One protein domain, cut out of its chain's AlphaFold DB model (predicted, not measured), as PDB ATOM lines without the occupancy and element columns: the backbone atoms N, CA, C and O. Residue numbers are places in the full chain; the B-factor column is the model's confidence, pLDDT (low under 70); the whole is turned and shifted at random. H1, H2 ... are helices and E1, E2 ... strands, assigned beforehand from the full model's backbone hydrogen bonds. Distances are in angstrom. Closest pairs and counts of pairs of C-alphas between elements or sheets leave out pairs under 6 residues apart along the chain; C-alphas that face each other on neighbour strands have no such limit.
ATOM      1  N   THR A 185     -25.122  28.072  31.259       69.50
ATOM      2  CA  THR A 185     -25.931  28.661  32.343       69.50
ATOM      3  C   THR A 185     -26.894  29.771  31.901       69.50
ATOM      4  O   THR A 185     -27.596  30.328  32.746       69.50
ATOM      5  N   LEU A 186     -26.928  30.110  30.607       71.00
ATOM      6  CA  LEU A 186     -27.807  31.123  30.013       71.00
ATOM      7  C   LEU A 186     -28.566  30.638  28.765       71.00
ATOM      8  O   LEU A 186     -29.380  31.402  28.249       71.00
ATOM      9  N   ALA A 187     -28.305  29.420  28.272       58.69
ATOM     10  CA  ALA A 187     -28.797  28.941  26.975       58.69
ATOM     11  C   ALA A 187     -30.329  29.044  26.847       58.69
ATOM     12  O   ALA A 187     -30.831  29.705  25.938       58.69
ATOM     13  N   ASP A 188     -31.054  28.508  27.832       57.00
ATOM     14  CA  ASP A 188     -32.521  28.399  27.832       57.00
ATOM     15  C   ASP A 188     -33.217  29.631  28.444       57.00
ATOM     16  O   ASP A 188     -34.350  29.569  28.932       57.00
ATOM     17  N   HIS A 189     -32.517  30.766  28.519       66.94
ATOM     18  CA  HIS A 189     -32.979  31.980  29.200       66.94
ATOM     19  C   HIS A 189     -33.013  33.172  28.245       66.94
ATOM     20  O   HIS A 189     -32.409  34.210  28.499       66.94
ATOM     21  N   THR A 190     -33.710  33.020  27.119       67.75
ATOM     22  CA  THR A 190     -33.794  34.012  26.028       67.75
ATOM     23  C   THR A 190     -34.993  34.964  26.124       67.75
ATOM     24  O   THR A 190     -35.080  35.926  25.358       67.75
ATOM     25  N   THR A 191     -35.913  34.758  27.076       65.31
ATOM     26  CA  THR A 191     -37.147  35.556  27.221       65.31
ATOM     27  C   THR A 191     -37.258  36.238  28.596       65.31
ATOM     28  O   THR A 191     -36.802  35.671  29.596       65.31
ATOM     29  N   PRO A 192     -37.872  37.440  28.701       66.12
ATOM     30  CA  PRO A 192     -38.079  38.135  29.979       66.12
ATOM     31  C   PRO A 192     -38.767  37.288  31.058       66.12
ATOM     32  O   PRO A 192     -38.512  37.474  32.244       66.12
ATOM     33  N   GLU A 193     -39.620  36.354  30.647       67.81
ATOM     34  CA  GLU A 193     -40.397  35.455  31.496       67.81
ATOM     35  C   GLU A 193     -39.515  34.444  32.255       67.81
ATOM     36  O   GLU A 193     -39.900  33.987  33.331       67.81
ATOM     37  N   THR A 194     -38.312  34.146  31.746       63.59
ATOM     38  CA  THR A 194     -37.301  33.317  32.438       63.59
ATOM     39  C   THR A 194     -36.481  34.088  33.480       63.59
ATOM     40  O   THR A 194     -35.781  33.479  34.291       63.59
ATOM     41  N   ALA A 195     -36.556  35.425  33.497       72.38
ATOM     42  CA  ALA A 195     -35.743  36.258  34.375       72.38
ATOM     43  C   ALA A 195     -36.217  36.174  35.836       72.38
ATOM     44  O   ALA A 195     -37.325  36.592  36.180       72.38
ATOM     45  N   VAL A 196     -35.354  35.700  36.735       73.62
ATOM     46  CA  VAL A 196     -35.692  35.527  38.156       73.62
ATOM     47  C   VAL A 196     -35.246  36.739  38.978       73.62
ATOM     48  O   VAL A 196     -34.107  37.198  38.903       73.62
ATOM     49  N   ALA A 197     -36.158  37.251  39.807       73.38
ATOM     50  CA  ALA A 197     -35.922  38.395  40.679       73.38
ATOM     51  C   ALA A 197     -35.000  38.070  41.867       73.38
ATOM     52  O   ALA A 197     -35.263  37.151  42.643       73.38
ATOM     53  N   ALA A 198     -33.970  38.892  42.083       70.56
ATOM     54  CA  ALA A 198     -33.117  38.820  43.266       70.56
ATOM     55  C   ALA A 198     -33.555  39.803  44.369       70.56
ATOM     56  O   ALA A 198     -33.565  41.013  44.153       70.56
ATOM     57  N   ASP A 199     -33.801  39.284  45.579       62.53
ATOM     58  CA  ASP A 199     -34.203  40.040  46.783       62.53
ATOM     59  C   ASP A 199     -33.091  40.088  47.867       62.53
ATOM     60  O   ASP A 199     -33.356  40.047  49.071       62.53
ATOM     61  N   GLY A 200     -31.811  40.181  47.474       71.62
ATOM     62  CA  GLY A 200     -30.697  40.344  48.430       71.62
ATOM     63  C   GLY A 200     -29.288  40.223  47.843       71.62
ATOM     64  O   GLY A 200     -28.665  41.220  47.476       71.62
ATOM     65  N   THR A 201     -28.781  38.992  47.783       74.38
ATOM     66  CA  THR A 201     -27.527  38.630  47.108       74.38
ATOM     67  C   THR A 201     -27.847  37.574  46.062       74.38
ATOM     68  O   THR A 201     -28.493  36.578  46.377       74.38
ATOM     69  N   LEU A 202     -27.382  37.796  44.837       78.50
ATOM     70  CA  LEU A 202     -27.460  36.853  43.725       78.50
ATOM     71  C   LEU A 202     -26.032  36.499  43.319       78.50
ATOM     72  O   LEU A 202     -25.206  37.395  43.175       78.50
ATOM     73  N   SER A 203     -25.756  35.216  43.112       81.81
ATOM     74  CA  SER A 203     -24.599  34.776  42.337       81.81
ATOM     75  C   SER A 203     -25.076  34.024  41.099       81.81
ATOM     76  O   SER A 203     -25.877  33.096  41.223       81.81
ATOM     77  N   ILE A 204     -24.580  34.428  39.932       83.06
ATOM     78  CA  ILE A 204     -24.684  33.680  38.680       83.06
ATOM     79  C   ILE A 204     -23.339  32.989  38.482       83.06
ATOM     80  O   ILE A 204     -22.309  33.662  38.400       83.06
ATOM     81  N   LYS A 205     -23.340  31.659  38.422       81.44
ATOM     82  CA  LYS A 205     -22.136  30.868  38.155       81.44
ATOM     83  C   LYS A 205     -22.012  30.545  36.674       81.44
ATOM     84  O   LYS A 205     -23.002  30.509  35.948       81.44
ATOM     85  N   PHE A 206     -20.777  30.311  36.271       82.62
ATOM     86  CA  PHE A 206     -20.356  29.984  34.917       82.62
ATOM     87  C   PHE A 206     -19.415  28.768  34.968       82.62
ATOM     88  O   PHE A 206     -19.153  28.237  36.057       82.62
ATOM     89  N   ALA A 207     -18.918  28.303  33.826       73.81
ATOM     90  CA  ALA A 207     -17.976  27.192  33.757       73.81
ATOM     91  C   ALA A 207     -16.746  27.435  34.658       73.81
ATOM     92  O   ALA A 207     -16.186  28.532  34.713       73.81
ATOM     93  N   GLN A 208     -16.362  26.422  35.442       77.56
ATOM     94  CA  GLN A 208     -15.357  26.566  36.509       77.56
ATOM     95  C   GLN A 208     -13.910  26.345  36.032       77.56
ATOM     96  O   GLN A 208     -12.974  26.575  36.796       77.56
ATOM     97  N   ASP A 209     -13.728  25.926  34.781       68.81
ATOM     98  CA  ASP A 209     -12.455  25.911  34.052       68.81
ATOM     99  C   ASP A 209     -12.069  27.300  33.501       68.81
ATOM    100  O   ASP A 209     -10.890  27.567  33.267       68.81
ATOM    101  N   GLY A 210     -13.051  28.198  33.351       68.44
ATOM    102  CA  GLY A 210     -12.889  29.560  32.853       68.44
ATOM    103  C   GLY A 210     -13.199  29.756  31.365       68.44
ATOM    104  O   GLY A 210     -12.854  30.821  30.849       68.44
ATOM    105  N   SER A 211     -13.850  28.805  30.671       69.19
ATOM    106  CA  SER A 211     -14.262  28.983  29.258       69.19
ATOM    107  C   SER A 211     -15.042  30.286  29.041       69.19
ATOM    108  O   SER A 211     -14.770  31.071  28.127       69.19
ATOM    109  N   ASP A 212     -15.964  30.558  29.962       76.31
ATOM    110  CA  ASP A 212     -16.948  31.634  29.875       76.31
ATOM    111  C   ASP A 212     -16.365  33.018  30.199       76.31
ATOM    112  O   ASP A 212     -17.033  34.032  29.993       76.31
ATOM    113  N   ALA A 213     -15.116  33.101  30.675       76.25
ATOM    114  CA  ALA A 213     -14.480  34.350  31.096       76.25
ATOM    115  C   ALA A 213     -14.547  35.441  30.012       76.25
ATOM    116  O   ALA A 213     -14.803  36.614  30.298       76.25
ATOM    117  N   GLY A 214     -14.390  35.056  28.740       73.50
ATOM    118  CA  GLY A 214     -14.517  35.971  27.605       73.50
ATOM    119  C   GLY A 214     -15.924  36.563  27.451       73.50
ATOM    120  O   GLY A 214     -16.052  37.764  27.194       73.50
ATOM    121  N   PHE A 215     -16.971  35.758  27.655       81.19
ATOM    122  CA  PHE A 215     -18.366  36.208  27.647       81.19
ATOM    123  C   PHE A 215     -18.622  37.114  28.856       81.19
ATOM    124  O   PHE A 215     -19.043  38.262  28.694       81.19
ATOM    125  N   ILE A 216     -18.268  36.641  30.059       85.06
ATOM    126  CA  ILE A 216     -18.478  37.361  31.321       85.06
ATOM    127  C   ILE A 216     -17.878  38.762  31.254       85.06
ATOM    128  O   ILE A 216     -18.562  39.723  31.599       85.06
ATOM    129  N   GLN A 217     -16.629  38.920  30.808       81.56
ATOM    130  CA  GLN A 217     -15.970  40.228  30.819       81.56
ATOM    131  C   GLN A 217     -16.472  41.167  29.708       81.56
ATOM    132  O   GLN A 217     -16.572  42.373  29.944       81.56
ATOM    133  N   SER A 218     -16.809  40.647  28.520       76.12
ATOM    134  CA  SER A 218     -17.109  41.483  27.343       76.12
ATOM    135  C   SER A 218     -18.587  41.809  27.127       76.12
ATOM    136  O   SER A 218     -18.874  42.877  26.587       76.12
ATOM    137  N   VAL A 219     -19.522  40.954  27.559       82.81
ATOM    138  CA  VAL A 219     -20.955  41.160  27.308       82.81
ATOM    139  C   VAL A 219     -21.538  42.246  28.238       82.81
ATOM    140  O   VAL A 219     -21.393  42.162  29.472       82.81
ATOM    141  N   PRO A 220     -22.190  43.288  27.674       87.44
ATOM    142  CA  PRO A 220     -22.944  44.285  28.424       87.44
ATOM    143  C   PRO A 220     -24.039  43.684  29.314       87.44
ATOM    144  O   PRO A 220     -24.673  42.687  28.977       87.44
ATOM    145  N   LEU A 221     -24.297  44.343  30.447       90.62
ATOM    146  CA  LEU A 221     -25.424  44.029  31.326       90.62
ATOM    147  C   LEU A 221     -26.463  45.153  31.284       90.62
ATOM    148  O   LEU A 221     -26.122  46.340  31.342       90.62
ATOM    149  N   LYS A 222     -27.733  44.757  31.250       90.25
ATOM    150  CA  LYS A 222     -28.914  45.594  31.461       90.25
ATOM    151  C   LYS A 222     -29.698  45.065  32.667       90.25
ATOM    152  O   LYS A 222     -29.584  43.903  33.054       90.25
ATOM    153  N   PHE A 223     -30.497  45.932  33.276       90.25
ATOM    154  CA  PHE A 223     -31.139  45.695  34.564       90.25
ATOM    155  C   PHE A 223     -32.587  46.176  34.557       90.25
ATOM    156  O   PHE A 223     -32.887  47.229  33.995       90.25
ATOM    157  N   SER A 224     -33.468  45.449  35.241       86.50
ATOM    158  CA  SER A 224     -34.843  45.878  35.512       86.50
ATOM    159  C   SER A 224     -35.195  45.710  36.993       86.50
ATOM    160  O   SER A 224     -34.584  44.920  37.713       86.50
ATOM    161  N   ALA A 225     -36.193  46.470  37.445       81.56
ATOM    162  CA  ALA A 225     -36.837  46.325  38.751       81.56
ATOM    163  C   ALA A 225     -38.272  45.758  38.653       81.56
ATOM    164  O   ALA A 225     -38.959  45.659  39.669       81.56
ATOM    165  N   THR A 226     -38.742  45.421  37.443       78.12
ATOM    166  CA  THR A 226     -40.093  44.884  37.184       78.12
ATOM    167  C   THR A 226     -40.103  43.581  36.386       78.12
ATOM    168  O   THR A 226     -41.073  42.842  36.499       78.12
ATOM    169  N   GLY A 227     -39.059  43.294  35.602       75.62
ATOM    170  CA  GLY A 227     -38.971  42.115  34.732       75.62
ATOM    171  C   GLY A 227     -39.678  42.274  33.378       75.62
ATOM    172  O   GLY A 227     -39.397  41.522  32.453       75.62
ATOM    173  N   GLU A 228     -40.536  43.288  33.221       77.75
ATOM    174  CA  GLU A 228     -41.361  43.506  32.023       77.75
ATOM    175  C   GLU A 228     -40.520  43.730  30.748       77.75
ATOM    176  O   GLU A 228     -39.490  44.417  30.773       77.75
ATOM    177  N   ALA A 229     -40.986  43.222  29.604       66.19
ATOM    178  CA  ALA A 229     -40.351  43.452  28.307       66.19
ATOM    179  C   ALA A 229     -40.147  44.959  28.027       66.19
ATOM    180  O   ALA A 229     -41.050  45.778  28.203       66.19
ATOM    181  N   GLY A 230     -38.934  45.342  27.617       70.00
ATOM    182  CA  GLY A 230     -38.565  46.744  27.374       70.00
ATOM    183  C   GLY A 230     -38.297  47.600  28.625       70.00
ATOM    184  O   GLY A 230     -37.965  48.775  28.482       70.00
ATOM    185  N   SER A 231     -38.386  47.045  29.842       80.50
ATOM    186  CA  SER A 231     -38.049  47.761  31.091       80.50
ATOM    187  C   SER A 231     -36.548  47.782  31.436       80.50
ATOM    188  O   SER A 231     -36.144  48.452  32.388       80.50
ATOM    189  N   TYR A 232     -35.727  47.049  30.681       85.62
ATOM    190  CA  TYR A 232     -34.314  46.802  30.974       85.62
ATOM    191  C   TYR A 232     -33.397  47.937  30.487       85.62
ATOM    192  O   TYR A 232     -33.431  48.330  29.321       85.62
ATOM    193  N   VAL A 233     -32.543  48.449  31.380       86.50
ATOM    194  CA  VAL A 233     -31.638  49.588  31.131       86.50
ATOM    195  C   VAL A 233     -30.222  49.328  31.652       86.50
ATOM    196  O   VAL A 233     -30.033  48.599  32.618       86.50
ATOM    197  N   SER A 234     -29.207  49.954  31.055       85.81
ATOM    198  CA  SER A 234     -27.797  49.774  31.456       85.81
ATOM    199  C   SER A 234     -27.422  50.434  32.799       85.81
ATOM    200  O   SER A 234     -26.317  50.229  33.299       85.81
ATOM    201  N   GLU A 235     -28.310  51.239  33.396       85.88
ATOM    202  CA  GLU A 235     -28.110  51.818  34.731       85.88
ATOM    203  C   GLU A 235     -28.584  50.843  35.821       85.88
ATOM    204  O   GLU A 235     -29.754  50.466  35.865       85.88
ATOM    205  N   ILE A 236     -27.689  50.452  36.734       84.25
ATOM    206  CA  ILE A 236     -28.032  49.531  37.826       84.25
ATOM    207  C   ILE A 236     -28.969  50.194  38.866       84.25
ATOM    208  O   ILE A 236     -28.694  51.315  39.308       84.25
ATOM    209  N   PRO A 237     -30.062  49.529  39.302       82.56
ATOM    210  CA  PRO A 237     -30.991  50.071  40.292       82.56
ATOM    211  C   PRO A 237     -30.335  50.504  41.614       82.56
ATOM    212  O   PRO A 237     -29.467  49.830  42.171       82.56
ATOM    213  N   ASN A 238     -30.794  51.639  42.154       75.81
ATOM    214  CA  ASN A 238     -30.211  52.276  43.339       75.81
ATOM    215  C   ASN A 238     -30.095  51.329  44.548       75.81
ATOM    216  O   ASN A 238     -31.096  50.855  45.081       75.81
ATOM    217  N   GLY A 239     -28.865  51.142  45.035       78.31
ATOM    218  CA  GLY A 239     -28.541  50.294  46.187       78.31
ATOM    219  C   GLY A 239     -27.943  48.936  45.815       78.31
ATOM    220  O   GLY A 239     -27.321  48.310  46.669       78.31
ATOM    221  N   TRP A 240     -28.060  48.515  44.555       84.81
ATOM    222  CA  TRP A 240     -27.386  47.327  44.038       84.81
ATOM    223  C   TRP A 240     -25.958  47.631  43.568       84.81
ATOM    224  O   TRP A 240     -25.649  48.715  43.077       84.81
ATOM    225  N   THR A 241     -25.086  46.640  43.726       86.56
ATOM    226  CA  THR A 241     -23.693  46.622  43.255       86.56
ATOM    227  C   THR A 241     -23.360  45.223  42.741       86.56
ATOM    228  O   THR A 241     -24.034  44.270  43.135       86.56
ATOM    229  N   TYR A 242     -22.344  45.080  41.885       89.06
ATOM    230  CA  TYR A 242     -21.895  43.768  41.412       89.06
ATOM    231  C   TYR A 242     -20.378  43.663  41.249       89.06
ATOM    232  O   TYR A 242     -19.678  44.674  41.159       89.06
ATOM    233  N   VAL A 243     -19.891  42.423  41.205       88.25
ATOM    234  CA  VAL A 243     -18.506  42.038  40.916       88.25
ATOM    235  C   VAL A 243     -18.536  40.912  39.881       88.25
ATOM    236  O   VAL A 243     -19.273  39.946  40.065       88.25
ATOM    237  N   LYS A 244     -17.745  41.035  38.810       89.50
ATOM    238  CA  LYS A 244     -17.465  39.953  37.852       89.50
ATOM    239  C   LYS A 244     -16.137  39.280  38.228       89.50
ATOM    240  O   LYS A 244     -15.175  39.979  38.554       89.50
ATOM    241  N   THR A 245     -16.083  37.957  38.171       88.88
ATOM    242  CA  THR A 245     -14.857  37.148  38.111       88.88
ATOM    243  C   THR A 245     -14.862  36.361  36.799       88.88
ATOM    244  O   THR A 245     -15.795  36.479  36.010       88.88
ATOM    245  N   ASP A 246     -13.841  35.544  36.560       81.19
ATOM    246  CA  ASP A 246     -13.738  34.752  35.330       81.19
ATOM    247  C   ASP A 246     -14.636  33.490  35.336       81.19
ATOM    248  O   ASP A 246     -14.704  32.793  34.330       81.19
ATOM    249  N   THR A 247     -15.349  33.210  36.443       81.88
ATOM    250  CA  THR A 247     -16.257  32.048  36.599       81.88
ATOM    251  C   THR A 247     -17.563  32.347  37.369       81.88
ATOM    252  O   THR A 247     -18.370  31.443  37.610       81.88
ATOM    253  N   GLU A 248     -17.794  33.594  37.802       86.56
ATOM    254  CA  GLU A 248     -18.934  33.980  38.650       86.56
ATOM    255  C   GLU A 248     -19.263  35.487  38.530       86.56
ATOM    256  O   GLU A 248     -18.372  36.331  38.421       86.56
ATOM    257  N   ILE A 249     -20.546  35.863  38.600       89.12
ATOM    258  CA  ILE A 249     -20.990  37.260  38.741       89.12
ATOM    259  C   ILE A 249     -21.862  37.387  39.991       89.12
ATOM    260  O   ILE A 249     -22.956  36.829  40.062       89.12
ATOM    261  N   ILE A 250     -21.392  38.166  40.967       86.00
ATOM    262  CA  ILE A 250     -22.056  38.349  42.263       86.00
ATOM    263  C   ILE A 250     -22.684  39.742  42.331       86.00
ATOM    264  O   ILE A 250     -21.975  40.747  42.296       86.00
ATOM    265  N   PHE A 251     -24.001  39.805  42.509       87.88
ATOM    266  CA  PHE A 251     -24.778  41.013  42.792       87.88
ATOM    267  C   PHE A 251     -25.105  41.091  44.287       87.88
ATOM    268  O   PHE A 251     -25.397  40.082  44.930       87.88
ATOM    269  N   THR A 252     -25.072  42.282  44.881       84.25
ATOM    270  CA  THR A 252     -25.383  42.479  46.307       84.25
ATOM    271  C   THR A 252     -26.025  43.836  46.574       84.25
ATOM    272  O   THR A 252     -25.539  44.874  46.112       84.25
ATOM    273  N   ASN A 253     -27.080  43.824  47.392       82.94
ATOM    274  CA  ASN A 253     -27.705  45.009  47.974       82.94
ATOM    275  C   ASN A 253     -27.621  44.951  49.517       82.94
ATOM    276  O   ASN A 253     -28.200  44.053  50.124       82.94
ATOM    277  N   PRO A 254     -26.924  45.889  50.187       70.94
ATOM    278  CA  PRO A 254     -26.751  45.882  51.644       70.94
ATOM    279  C   PRO A 254     -27.953  46.461  52.423       70.94
ATOM    280  O   PRO A 254     -27.833  46.750  53.616       70.94
ATOM    281  N   GLY A 255     -29.095  46.704  51.771       68.38
ATOM    282  CA  GLY A 255     -30.308  47.223  52.402       68.38
ATOM    283  C   GLY A 255     -31.151  46.140  53.089       68.38
ATOM    284  O   GLY A 255     -31.364  45.066  52.546       68.38
ATOM    285  N   ASN A 256     -31.739  46.457  54.250       58.81
ATOM    286  CA  ASN A 256     -32.615  45.543  55.016       58.81
ATOM    287  C   ASN A 256     -33.938  45.157  54.307       58.81
ATOM    288  O   ASN A 256     -34.753  44.427  54.872       58.81
ATOM    289  N   SER A 257     -34.218  45.733  53.139       64.38
ATOM    290  CA  SER A 257     -35.387  45.475  52.291       64.38
ATOM    291  C   SER A 257     -35.018  45.949  50.879       64.38
ATOM    292  O   SER A 257     -35.278  47.112  50.552       64.38
ATOM    293  N   PRO A 258     -34.290  45.138  50.096       66.94
ATOM    294  CA  PRO A 258     -33.880  45.511  48.748       66.94
ATOM    295  C   PRO A 258     -35.097  45.593  47.820       66.94
ATOM    296  O   PRO A 258     -36.145  45.009  48.088       66.94
ATOM    297  N   THR A 259     -34.965  46.341  46.726       73.38
ATOM    298  CA  THR A 259     -35.902  46.244  45.600       73.38
ATOM    299  C   THR A 259     -35.479  45.083  44.702       73.38
ATOM    300  O   THR A 259     -34.268  44.967  44.487       73.38
ATOM    301  N   PRO A 260     -36.419  44.311  44.126       80.56
ATOM    302  CA  PRO A 260     -36.108  43.250  43.173       80.56
ATOM    303  C   PRO A 260     -35.143  43.708  42.075       80.56
ATOM    304  O   PRO A 260     -35.276  44.822  41.557       80.56
ATOM    305  N   LEU A 261     -34.186  42.851  41.725       84.06
ATOM    306  CA  LEU A 261     -33.292  43.035  40.581       84.06
ATOM    307  C   LEU A 261     -33.458  41.879  39.596       84.06
ATOM    308  O   LEU A 261     -33.263  40.725  39.966       84.06
ATOM    309  N   TYR A 262     -33.745  42.218  38.343       88.06
ATOM    310  CA  TYR A 262     -33.661  41.327  37.189       88.06
ATOM    311  C   TYR A 262     -32.437  41.727  36.357       88.06
ATOM    312  O   TYR A 262     -32.165  42.922  36.195       88.06
ATOM    313  N   VAL A 263     -31.709  40.745  35.824       88.94
ATOM    314  CA  VAL A 263     -30.482  40.955  35.038       88.94
ATOM    315  C   VAL A 263     -30.668  40.385  33.635       88.94
ATOM    316  O   VAL A 263     -31.209  39.295  33.469       88.94
ATOM    317  N   GLN A 264     -30.199  41.137  32.644       88.75
ATOM    318  CA  GLN A 264     -30.200  40.801  31.225       88.75
ATOM    319  C   GLN A 264     -28.774  40.960  30.681       88.75
ATOM    320  O   GLN A 264     -28.106  41.959  30.961       88.75
ATOM    321  N   PHE A 265     -28.318  39.988  29.903       88.44
ATOM    322  CA  PHE A 265     -27.084  40.025  29.129       88.44
ATOM    323  C   PHE A 265     -27.437  40.476  27.713       88.44
ATOM    324  O   PHE A 265     -28.306  39.898  27.061       88.44
ATOM    325  N   ASP A 266     -26.780  41.534  27.259       83.19
ATOM    326  CA  ASP A 266     -27.093  42.241  26.020       83.19
ATOM    327  C   ASP A 266     -25.907  42.116  25.061       83.19
ATOM    328  O   ASP A 266     -25.051  42.998  25.037       83.19
ATOM    329  N   PRO A 267     -25.789  41.003  24.317       72.12
ATOM    330  CA  PRO A 267     -24.584  40.694  23.555       72.12
ATOM    331  C   PRO A 267     -24.435  41.519  22.267       72.12
ATOM    332  O   PRO A 267     -23.415  41.393  21.590       72.12
ATOM    333  N   ILE A 268     -25.417  42.365  21.937       67.00
ATOM    334  CA  ILE A 268     -25.463  43.187  20.723       67.00
ATOM    335  C   ILE A 268     -24.179  44.020  20.572       67.00
ATOM    336  O   ILE A 268     -23.783  44.761  21.473       67.00
ATOM    337  N   GLY A 269     -23.533  43.918  19.408       57.47
ATOM    338  CA  GLY A 269     -22.263  44.587  19.114       57.47
ATOM    339  C   GLY A 269     -21.022  43.921  19.725       57.47
ATOM    340  O   GLY A 269     -19.956  44.539  19.754       57.47
ATOM    341  N   THR A 270     -21.129  42.678  20.204       65.25
ATOM    342  CA  THR A 270     -19.995  41.859  20.673       65.25
ATOM    343  C   THR A 270     -19.835  40.597  19.818       65.25
ATOM    344  O   THR A 270     -20.748  40.214  19.093       65.25
ATOM    345  N   ARG A 271     -18.711  39.875  19.959       56.38
ATOM    346  CA  ARG A 271     -18.513  38.546  19.331       56.38
ATOM    347  C   ARG A 271     -19.426  37.433  19.880       56.38
ATOM    348  O   ARG A 271     -19.246  36.274  19.529       56.38
ATOM    349  N   TYR A 272     -20.320  37.788  20.798       59.66
ATOM    350  CA  TYR A 272     -21.283  36.915  21.457       59.66
ATOM    351  C   TYR A 272     -22.728  37.261  21.071       59.66
ATOM    352  O   TYR A 272     -23.649  36.611  21.558       59.66
ATOM    353  N   GLU A 273     -22.944  38.272  20.213       60.50
ATOM    354  CA  GLU A 273     -24.203  38.402  19.472       60.50
ATOM    355  C   GLU A 273     -24.311  37.137  18.618       60.50
ATOM    356  O   GLU A 273     -23.390  36.854  17.850       60.50
ATOM    357  N   THR A 274     -25.341  36.321  18.857       50.88
ATOM    358  CA  THR A 274     -25.311  34.891  18.520       50.88
ATOM    359  C   THR A 274     -24.974  34.672  17.049       50.88
ATOM    360  O   THR A 274     -25.585  35.286  16.171       50.88
ATOM    361  N   ALA A 275     -23.987  33.805  16.790       42.75
ATOM    362  CA  ALA A 275     -23.658  33.367  15.440       42.75
ATOM    363  C   ALA A 275     -24.937  32.820  14.795       42.75
ATOM    364  O   ALA A 275     -25.612  31.973  15.374       42.75
ATOM    365  N   MET A 276     -25.305  33.350  13.634       44.59
ATOM    366  CA  MET A 276     -26.653  33.224  13.072       44.59
ATOM    367  C   MET A 276     -26.800  31.945  12.240       44.59
ATOM    368  O   MET A 276     -27.597  31.904  11.308       44.59
TER     369      MET A 276
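What this domain is: This is residues 185 to 276 of the 1173 residues of an uncharacterized protein of Lachnospiraceae bacterium AM48-27BH (UniProt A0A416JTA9). What is the shape? There is little regular structure: two small antiparallel sheets, E1-E4-E3 and E2-E5, stand partly face to face amid loops, with short helix H1 at one end. What builds it? Of 92 printed residues, 28 are in named elements, ordered E1 H1 E2 E3 E4 E5, class mixed. It is compact, radius of gyration of the C-alphas 13.2 A, spanning 40 by 29 by 21 A.

How they stand to each other: Which strands pair? E1, residues 201 to 205, is antiparallel to E4, residues 248 to 252, with N 202 and O 251 3.0 A apart. E3, residues 241 to 244, forms a hairpin with E4, N 243 and O 250 being 2.9 A apart. E2, residues 221 to 224, is antiparallel to E5, residues 262 to 265, with N 222 and O 264 2.8 A apart. Where is H1? H1, residues 213 to 218, only grazes the sheet of E1, E4 and E3; its closest C-alphas to E3 are Ile 216 and Lys 244, 7.1 A. Every O i to N i+4 pair in H1 is within hydrogen-bond range.

Where its parts are: Where does E1 begin? C-alpha 201 is at (-27.527, 38.630, 47.108); E1 is 13.0 A long. Where does E5 end? C-alpha 265 is at (-27.084, 40.025, 29.129).

The domain as a whole: Is it continuous? The printed part has no cut; E2 to E3 is a long link. Where is confidence low? Among 27 residues under 70 are 187 to 194 and 268 to 276.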